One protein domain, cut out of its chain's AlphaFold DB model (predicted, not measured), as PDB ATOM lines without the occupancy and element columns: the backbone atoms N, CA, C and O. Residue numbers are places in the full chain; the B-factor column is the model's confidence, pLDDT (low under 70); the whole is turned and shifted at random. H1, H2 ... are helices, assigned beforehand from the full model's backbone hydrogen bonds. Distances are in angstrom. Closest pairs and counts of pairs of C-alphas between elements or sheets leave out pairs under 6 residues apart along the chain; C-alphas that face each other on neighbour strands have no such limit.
ATOM      1  N   GLU A 205     390.694 143.758 378.191       80.25
ATOM      2  CA  GLU A 205     391.733 144.673 377.716       80.25
ATOM      3  C   GLU A 205     392.194 145.653 378.806       80.25
ATOM      4  O   GLU A 205     393.391 145.870 378.986       80.25
ATOM      5  N   GLN A 206     391.269 146.198 379.602       82.12
ATOM      6  CA  GLN A 206     391.606 147.065 380.735       82.12
ATOM      7  C   GLN A 206     392.375 146.301 381.820       82.12
ATOM      8  O   GLN A 206     393.363 146.815 382.343       82.12
ATOM      9  N   GLN A 207     391.981 145.060 382.114       81.38
ATOM     10  CA  GLN A 207     392.696 144.202 383.064       81.38
ATOM     11  C   GLN A 207     394.122 143.889 382.585       81.38
ATOM     12  O   GLN A 207     395.070 143.948 383.369       81.38
ATOM     13  N   GLN A 208     394.298 143.623 381.289       82.06
ATOM     14  CA  GLN A 208     395.607 143.408 380.670       82.06
ATOM     15  C   GLN A 208     396.495 144.657 380.751       82.06
ATOM     16  O   GLN A 208     397.656 144.564 381.152       82.06
ATOM     17  N   LEU A 209     395.947 145.834 380.438       83.25
ATOM     18  CA  LEU A 209     396.658 147.109 380.553       83.25
ATOM     19  C   LEU A 209     397.076 147.406 381.997       83.25
ATOM     20  O   LEU A 209     398.203 147.845 382.229       83.25
ATOM     21  N   LEU A 210     396.204 147.140 382.973       84.12
ATOM     22  CA  LEU A 210     396.508 147.306 384.394       84.12
ATOM     23  C   LEU A 210     397.604 146.342 384.857       84.12
ATOM     24  O   LEU A 210     398.548 146.769 385.526       84.12
ATOM     25  N   ALA A 211     397.525 145.066 384.468       82.06
ATOM     26  CA  ALA A 211     398.543 144.067 384.784       82.06
ATOM     27  C   ALA A 211     399.917 144.455 384.216       82.06
ATOM     28  O   ALA A 211     400.921 144.405 384.929       82.06
ATOM     29  N   TRP A 212     399.957 144.913 382.963       83.19
ATOM     30  CA  TRP A 212     401.171 145.412 382.320       83.19
ATOM     31  C   TRP A 212     401.719 146.681 382.987       83.19
ATOM     32  O   TRP A 212     402.903 146.766 383.308       83.19
ATOM     33  N   ALA A 213     400.860 147.658 383.278       84.25
ATOM     34  CA  ALA A 213     401.274 148.881 383.959       84.25
ATOM     35  C   ALA A 213     401.838 148.586 385.361       84.25
ATOM     36  O   ALA A 213     402.821 149.196 385.788       84.25
ATOM     37  N   ASN A 214     401.248 147.626 386.077       83.81
ATOM     38  CA  ASN A 214     401.743 147.170 387.372       83.81
ATOM     39  C   ASN A 214     403.073 146.420 387.254       83.81
ATOM     40  O   ASN A 214     403.947 146.621 388.096       83.81
ATOM     41  N   SER A 215     403.266 145.609 386.211       82.06
ATOM     42  CA  SER A 215     404.514 144.867 386.017       82.06
ATOM     43  C   SER A 215     405.694 145.790 385.728       82.06
ATOM     44  O   SER A 215     406.762 145.611 386.313       82.06
ATOM     45  N   ILE A 216     405.483 146.825 384.913       82.31
ATOM     46  CA  ILE A 216     406.491 147.840 384.604       82.31
ATOM     47  C   ILE A 216     406.850 148.678 385.837       82.31
ATOM     48  O   ILE A 216     408.015 149.016 386.043       82.31
ATOM     49  N   ARG A 217     405.860 149.011 386.674       78.06
ATOM     50  CA  ARG A 217     406.097 149.718 387.943       78.06
ATOM     51  C   ARG A 217     406.799 148.846 388.979       78.06
ATOM     52  O   ARG A 217     407.434 149.376 389.890       78.06
ATOM     53  N   SER A 218     406.674 147.526 388.870       73.62
ATOM     54  CA  SER A 218     407.318 146.606 389.793       73.62
ATOM     55  C   SER A 218     408.826 146.540 389.538       73.62
ATOM     56  O   SER A 218     409.299 146.416 388.407       73.62
ATOM     57  N   SER A 219     409.604 146.541 390.616       69.31
ATOM     58  CA  SER A 219     411.036 146.236 390.553       69.31
ATOM     59  C   SER A 219     411.310 144.752 390.270       69.31
ATOM     60  O   SER A 219     412.453 144.392 389.995       69.31
ATOM     61  N   ASN A 220     410.285 143.891 390.306       78.94
ATOM     62  CA  ASN A 220     410.407 142.443 390.180       78.94
ATOM     63  C   ASN A 220     410.477 142.002 388.701       78.94
ATOM     64  O   ASN A 220     409.478 142.096 387.984       78.94
ATOM     65  N   PRO A 221     411.603 141.426 388.235       80.62
ATOM     66  CA  PRO A 221     411.722 140.935 386.863       80.62
ATOM     67  C   PRO A 221     410.704 139.846 386.502       80.62
ATOM     68  O   PRO A 221     410.254 139.797 385.360       80.62
ATOM     69  N   LYS A 222     410.291 138.994 387.456       84.81
ATOM     70  CA  LYS A 222     409.309 137.923 387.191       84.81
ATOM     71  C   LYS A 222     407.963 138.492 386.741       84.81
ATOM     72  O   LYS A 222     407.376 137.983 385.793       84.81
ATOM     73  N   ALA A 223     407.527 139.590 387.358       85.25
ATOM     74  CA  ALA A 223     406.269 140.235 387.005       85.25
ATOM     75  C   ALA A 223     406.274 140.730 385.550       85.25
ATOM     76  O   ALA A 223     405.281 140.563 384.848       85.25
ATOM     77  N   ARG A 224     407.398 141.276 385.061       87.75
ATOM     78  CA  ARG A 224     407.532 141.707 383.655       87.75
ATOM     79  C   ARG A 224     407.549 140.540 382.670       87.75
ATOM     80  O   ARG A 224     407.057 140.668 381.557       87.75
ATOM     81  N   VAL A 225     408.102 139.399 383.078       89.25
ATOM     82  CA  VAL A 225     408.132 138.179 382.258       89.25
ATOM     83  C   VAL A 225     406.737 137.554 382.120       89.25
ATOM     84  O   VAL A 225     406.418 136.995 381.071       89.25
ATOM     85  N   GLU A 226     405.930 137.594 383.180       87.56
ATOM     86  CA  GLU A 226     404.624 136.923 383.244       87.56
ATOM     87  C   GLU A 226     403.461 137.801 382.786       87.56
ATOM     88  O   GLU A 226     402.482 137.273 382.257       87.56
ATOM     89  N   ALA A 227     403.562 139.121 382.949       86.44
ATOM     90  CA  ALA A 227     402.496 140.023 382.548       86.44
ATOM     91  C   ALA A 227     402.298 140.006 381.019       86.44
ATOM     92  O   ALA A 227     403.273 140.146 380.268       86.44
ATOM     93  N   PRO A 228     401.051 139.856 380.538       87.00
ATOM     94  CA  PRO A 228     400.742 140.015 379.124       87.00
ATOM     95  C   PRO A 228     400.959 141.474 378.703       87.00
ATOM     96  O   PRO A 228     400.566 142.395 379.416       87.00
ATOM     97  N   LEU A 229     401.580 141.689 377.541       86.81
ATOM     98  CA  LEU A 229     401.742 143.027 376.960       86.81
ATOM     99  C   LEU A 229     400.449 143.454 376.251       86.81
ATOM    100  O   LEU A 229     399.700 142.577 375.821       86.81
ATOM    101  N   PRO A 230     400.189 144.756 376.046       85.94
ATOM    102  CA  PRO A 230     399.108 145.215 375.173       85.94
ATOM    103  C   PRO A 230     399.238 144.597 373.772       85.94
ATOM    104  O   PRO A 230     400.350 144.461 373.262       85.94
ATOM    105  N   LEU A 231     398.123 144.257 373.113       86.12
ATOM    106  CA  LEU A 231     398.159 143.577 371.804       86.12
ATOM    107  C   LEU A 231     398.968 144.348 370.746       86.12
ATOM    108  O   LEU A 231     399.686 143.739 369.958       86.12
ATOM    109  N   ALA A 232     398.927 145.682 370.788       85.62
ATOM    110  CA  ALA A 232     399.701 146.554 369.904       85.62
ATOM    111  C   ALA A 232     401.231 146.418 370.062       85.62
ATOM    112  O   ALA A 232     401.978 146.756 369.145       85.62
ATOM    113  N   SER A 233     401.715 145.918 371.204       86.19
ATOM    114  CA  SER A 233     403.141 145.655 371.431       86.19
ATOM    115  C   SER A 233     403.622 144.397 370.697       86.19
ATOM    116  O   SER A 233     404.788 144.307 370.325       86.19
ATOM    117  N   TYR A 234     402.743 143.442 370.382       90.56
ATOM    118  CA  TYR A 234     403.104 142.260 369.587       90.56
ATOM    119  C   TYR A 234     403.177 142.592 368.087       90.56
ATOM    120  O   TYR A 234     402.391 142.108 367.278       90.56
ATOM    121  N   SER A 235     404.134 143.443 367.708       92.88
ATOM    122  CA  SER A 235     404.377 143.864 366.323       92.88
ATOM    123  C   SER A 235     405.644 143.235 365.739       92.88
ATOM    124  O   SER A 235     406.613 142.969 366.455       92.88
ATOM    125  N   TYR A 236     405.676 143.060 364.413       95.06
ATOM    126  CA  TYR A 236     406.859 142.559 363.701       95.06
ATOM    127  C   TYR A 236     408.103 143.417 363.943       95.06
ATOM    128  O   TYR A 236     409.197 142.878 364.078       95.06
ATOM    129  N   LEU A 237     407.939 144.740 364.048       93.62
ATOM    130  CA  LEU A 237     409.050 145.649 364.321       93.62
ATOM    131  C   LEU A 237     409.634 145.421 365.720       93.62
ATOM    132  O   LEU A 237     410.847 145.291 365.851       93.62
ATOM    133  N   GLN A 238     408.796 145.322 366.761       92.81
ATOM    134  CA  GLN A 238     409.290 145.036 368.114       92.81
ATOM    135  C   GLN A 238     409.950 143.659 368.197       92.81
ATOM    136  O   GLN A 238     410.978 143.509 368.855       92.81
ATOM    137  N   HIS A 239     409.403 142.665 367.495       94.31
ATOM    138  CA  HIS A 239     410.022 141.347 367.408       94.31
ATOM    139  C   HIS A 239     411.388 141.395 366.706       94.31
ATOM    140  O   HIS A 239     412.346 140.805 367.199       94.31
ATOM    141  N   PHE A 240     411.506 142.145 365.608       95.75
ATOM    142  CA  PHE A 240     412.773 142.352 364.908       95.75
ATOM    143  C   PHE A 240     413.815 143.015 365.819       95.75
ATOM    144  O   PHE A 240     414.930 142.514 365.940       95.75
ATOM    145  N   VAL A 241     413.442 144.088 366.523       94.94
ATOM    146  CA  VAL A 241     414.333 144.770 367.479       94.94
ATOM    147  C   VAL A 241     414.775 143.827 368.598       94.94
ATOM    148  O   VAL A 241     415.949 143.821 368.945       94.94
ATOM    149  N   TYR A 242     413.873 142.998 369.128       95.62
ATOM    150  CA  TYR A 242     414.208 141.989 370.136       95.62
ATOM    151  C   TYR A 242     415.221 140.957 369.621       95.62
ATOM    152  O   TYR A 242     416.217 140.691 370.290       95.62
ATOM    153  N   CYS A 243     414.995 140.398 368.430       95.12
ATOM    154  CA  CYS A 243     415.863 139.367 367.861       95.12
ATOM    155  C   CYS A 243     417.251 139.896 367.480       95.12
ATOM    156  O   CYS A 243     418.228 139.162 367.592       95.12
ATOM    157  N   PHE A 244     417.344 141.154 367.043       95.81
ATOM    158  CA  PHE A 244     418.581 141.760 366.541       95.81
ATOM    159  C   PHE A 244     419.164 142.825 367.474       95.81
ATOM    160  O   PHE A 244     419.978 143.637 367.038       95.81
ATOM    161  N   TYR A 245     418.775 142.834 368.753       96.12
ATOM    162  CA  TYR A 245     419.312 143.768 369.739       96.12
ATOM    163  C   TYR A 245     420.830 143.545 369.917       96.12
ATOM    164  O   TYR A 245     421.230 142.534 370.510       96.12
ATOM    165  N   PRO A 246     421.700 144.457 369.429       94.56
ATOM    166  CA  PRO A 246     423.126 144.165 369.270       94.56
ATOM    167  C   PRO A 246     423.849 143.741 370.559       94.56
ATOM    168  O   PRO A 246     424.625 142.785 370.498       94.56
ATOM    169  N   PRO A 247     423.583 144.353 371.736       94.94
ATOM    170  CA  PRO A 247     424.237 143.953 372.980       94.94
ATOM    171  C   PRO A 247     423.962 142.507 373.398       94.94
ATOM    172  O   PRO A 247     424.774 141.937 374.119       94.94
ATOM    173  N   LEU A 248     422.844 141.903 372.979       95.50
ATOM    174  CA  LEU A 248     422.487 140.531 373.367       95.50
ATOM    175  C   LEU A 248     422.586 139.513 372.230       95.50
ATOM    176  O   LEU A 248     422.547 138.318 372.503       95.50
ATOM    177  N   TYR A 249     422.776 139.972 370.993       92.88
ATOM    178  CA  TYR A 249     422.729 139.140 369.793       92.88
ATOM    179  C   TYR A 249     423.807 138.045 369.741       92.88
ATOM    180  O   TYR A 249     423.499 136.900 369.427       92.88
ATOM    181  N   ILE A 250     425.066 138.384 370.045       89.62
ATOM    182  CA  ILE A 250     426.204 137.463 369.852       89.62
ATOM    183  C   ILE A 250     426.325 136.478 371.017       89.62
ATOM    184  O   ILE A 250     426.257 135.267 370.834       89.62
ATOM    185  N   ALA A 251     426.552 136.996 372.224       90.56
ATOM    186  CA  ALA A 251     426.747 136.171 373.414       90.56
ATOM    187  C   ALA A 251     426.270 136.885 374.686       90.56
ATOM    188  O   ALA A 251     426.836 136.697 375.763       90.56
ATOM    189  N   GLY A 252     425.256 137.745 374.576       93.38
ATOM    190  CA  GLY A 252     424.695 138.388 375.758       93.38
ATOM    191  C   GLY A 252     423.731 137.483 376.523       93.38
ATOM    192  O   GLY A 252     423.308 136.439 376.019       93.38
ATOM    193  N   PRO A 253     423.375 137.854 377.763       96.56
ATOM    194  CA  PRO A 253     422.424 137.067 378.528       96.56
ATOM    195  C   PRO A 253     421.038 137.034 377.872       96.56
ATOM    196  O   PRO A 253     420.502 138.049 377.433       96.56
ATOM    197  N   THR A 254     420.435 135.852 377.871       95.25
ATOM    198  CA  THR A 254     419.095 135.581 377.349       95.25
ATOM    199  C   THR A 254     418.028 136.348 378.135       95.25
ATOM    200  O   THR A 254     417.870 136.171 379.344       95.25
ATOM    201  N   ILE A 255     417.244 137.164 377.442       94.81
ATOM    202  CA  ILE A 255     416.077 137.860 377.993       94.81
ATOM    203  C   ILE A 255     414.822 137.380 377.263       94.81
ATOM    204  O   ILE A 255     414.899 136.995 376.103       94.81
ATOM    205  N   THR A 256     413.669 137.349 377.932       94.38
ATOM    206  CA  THR A 256     412.402 137.000 377.272       94.38
ATOM    207  C   THR A 256     411.811 138.218 376.568       94.38
ATOM    208  O   THR A 256     412.039 139.355 376.983       94.38
ATOM    209  N   PHE A 257     410.994 137.984 375.538       94.31
ATOM    210  CA  PHE A 257     410.344 139.061 374.787       94.31
ATOM    211  C   PHE A 257     409.544 140.016 375.689       94.31
ATOM    212  O   PHE A 257     409.724 141.226 375.598       94.31
ATOM    213  N   ASN A 258     408.716 139.489 376.601       92.94
ATOM    214  CA  ASN A 258     407.896 140.325 377.485       92.94
ATOM    215  C   ASN A 258     408.738 141.208 378.417       92.94
ATOM    216  O   ASN A 258     408.398 142.374 378.615       92.94
ATOM    217  N   ASP A 259     409.845 140.687 378.956       92.88
ATOM    218  CA  ASP A 259     410.740 141.473 379.811       92.88
ATOM    219  C   ASP A 259     411.459 142.558 378.999       92.88
ATOM    220  O   ASP A 259     411.474 143.718 379.402       92.88
ATOM    221  N   PHE A 260     411.968 142.216 377.814       93.81
ATOM    222  CA  PHE A 260     412.622 143.170 376.918       93.81
ATOM    223  C   PHE A 260     411.679 144.295 376.468       93.81
ATOM    224  O   PHE A 260     411.995 145.470 376.634       93.81
ATOM    225  N   ALA A 261     410.490 143.956 375.963       92.81
ATOM    226  CA  ALA A 261     409.510 144.937 375.503       92.81
ATOM    227  C   ALA A 261     409.009 145.838 376.645       92.81
ATOM    228  O   ALA A 261     408.837 147.041 376.454       92.81
ATOM    229  N   SER A 262     408.831 145.282 377.850       90.94
ATOM    230  CA  SER A 262     408.471 146.066 379.040       90.94
ATOM    231  C   SER A 262     409.560 147.075 379.413       90.94
ATOM    232  O   SER A 262     409.246 148.204 379.781       90.94
ATOM    233  N   GLN A 263     410.835 146.691 379.286       92.00
ATOM    234  CA  GLN A 263     411.968 147.581 379.547       92.00
ATOM    235  C   GLN A 263     412.155 148.639 378.454       92.00
ATOM    236  O   GLN A 263     412.534 149.756 378.770       92.00
ATOM    237  N   ILE A 264     411.827 148.352 377.192       90.62
ATOM    238  CA  ILE A 264     411.774 149.395 376.153       90.62
ATOM    239  C   ILE A 264     410.672 150.412 376.466       90.62
ATOM    240  O   ILE A 264     410.885 151.616 376.337       90.62
ATOM    241  N   ALA A 265     409.491 149.938 376.872       88.50
ATOM    242  CA  ALA A 265     408.351 150.806 377.149       88.50
ATOM    243  C   ALA A 265     408.576 151.705 378.374       88.50
ATOM    244  O   ALA A 265     408.172 152.868 378.365       88.50
ATOM    245  N   ALA A 266     409.239 151.191 379.411       87.19
ATOM    246  CA  ALA A 266     409.738 152.014 380.501       87.19
ATOM    247  C   ALA A 266     411.118 151.520 380.961       87.19
ATOM    248  O   ALA A 266     411.213 150.574 381.757       87.19
TER     249      ALA A 266
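Overview. This is residues 205 to 266 of the 547 residues of the protein "Hypothetical protein" of Dunaliella tertiolecta (UniProt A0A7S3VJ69). The longest helix, H1, makes a helical hairpin with the short H2, and H2 packs on H5, which sits in the middle of the domain. H3 crosses H5 at about a right angle, and past H3 the tiny H4 and the loop after it, residues 246 to 254, stick out as a small free arm at the end of the longest axis away from H1. The printed part has 62 residues with five named helices, in the order H1, H2, H3, H4, H5, and no named strand; the class is all helix, with 40 residues in named elements. The whole is compact, with a radius of gyration of the C-alphas of 11.8 A, and its C-alphas span 37 by 25 by 16 A.

Arrangement. H1, residues 205 to 217, and H2, residues 221 to 226, form a helical hairpin: they run opposite ways at a shallow tilt of 16 degrees. They touch, H1 with residues 212 to 216 alone, and their closest C-alphas are those of Ser 215 and Arg 224, 5.0 A apart. H5, residues 257 to 265, touches H2 with 8 pairs of C-alphas within 8 A. The closest C-alphas of this pair are those of Val 225 and Asp 259, 4.9 A apart, and the two helices run opposite ways at a steep tilt of 64 degrees. H1 and H5 are close but not clearly touching, with the C-alphas of Ile 216 and Ser 262 closest at 6.2 A; their lines are about perpendicular, at 76 degrees. H3, residues 236 to 243, touches H5, the closest C-alphas being those of Tyr 242 and Phe 257, 6.7 A apart, and the two are about perpendicular, at 74 degrees. The helix packing is mostly crossed, but only just: of the 3 pairs of helices that touch, 1 is at a shallow tilt. H4, residues 246 to 249, touches no helix; it is close to H3 but not clearly touching it, with the C-alphas of Cys 243 and Tyr 249 closest at 7.1 A. H1 and H3, H1 and H4, H2 and H4, H2 and H3, and H4 and H5 are apart. In H1, H2, H3 and H5 every O i to N i+4 pair is within hydrogen-bond range; H4 is too short for such a pair, and its single O i to N i+3 pair is within range.

Along the chain. H1, Glu 205 to Arg 217, begins with C-alpha 205 at (391.733, 144.673, 377.716) and is 18.3 A long from first to last C-alpha. H2, Pro 221 to Glu 226, is 8.9 A long. H3, Tyr 236 to Cys 243, is 10.4 A long and begins with C-alpha 236 at (406.859, 142.559, 363.701). H4, Pro 246 to Tyr 249, is 5.1 A long. H5, Phe 257 to Ala 265, is 12.1 A long and ends with C-alpha 265 at (408.351, 150.806, 377.149).

Size, cuts and confidence. The two C-alphas farthest apart are those of Gln 206 and Ile 250, at 37.5 A. Residues 246 to 254, of which 246 to 249 belong to H4, stand free; the other 53 residues span 28 by 23 by 16 A, with a radius of gyration of 10.5 A. The printed part has no cut. The links H1 to H2 and H3 to H4 are tight, those from H2 to H3 and from H4 to H5 are short, and no link is long. The mean pLDDT of the printed part is 88.6, and one residue, Ser 219 in the link from H1 to H2, is under 70.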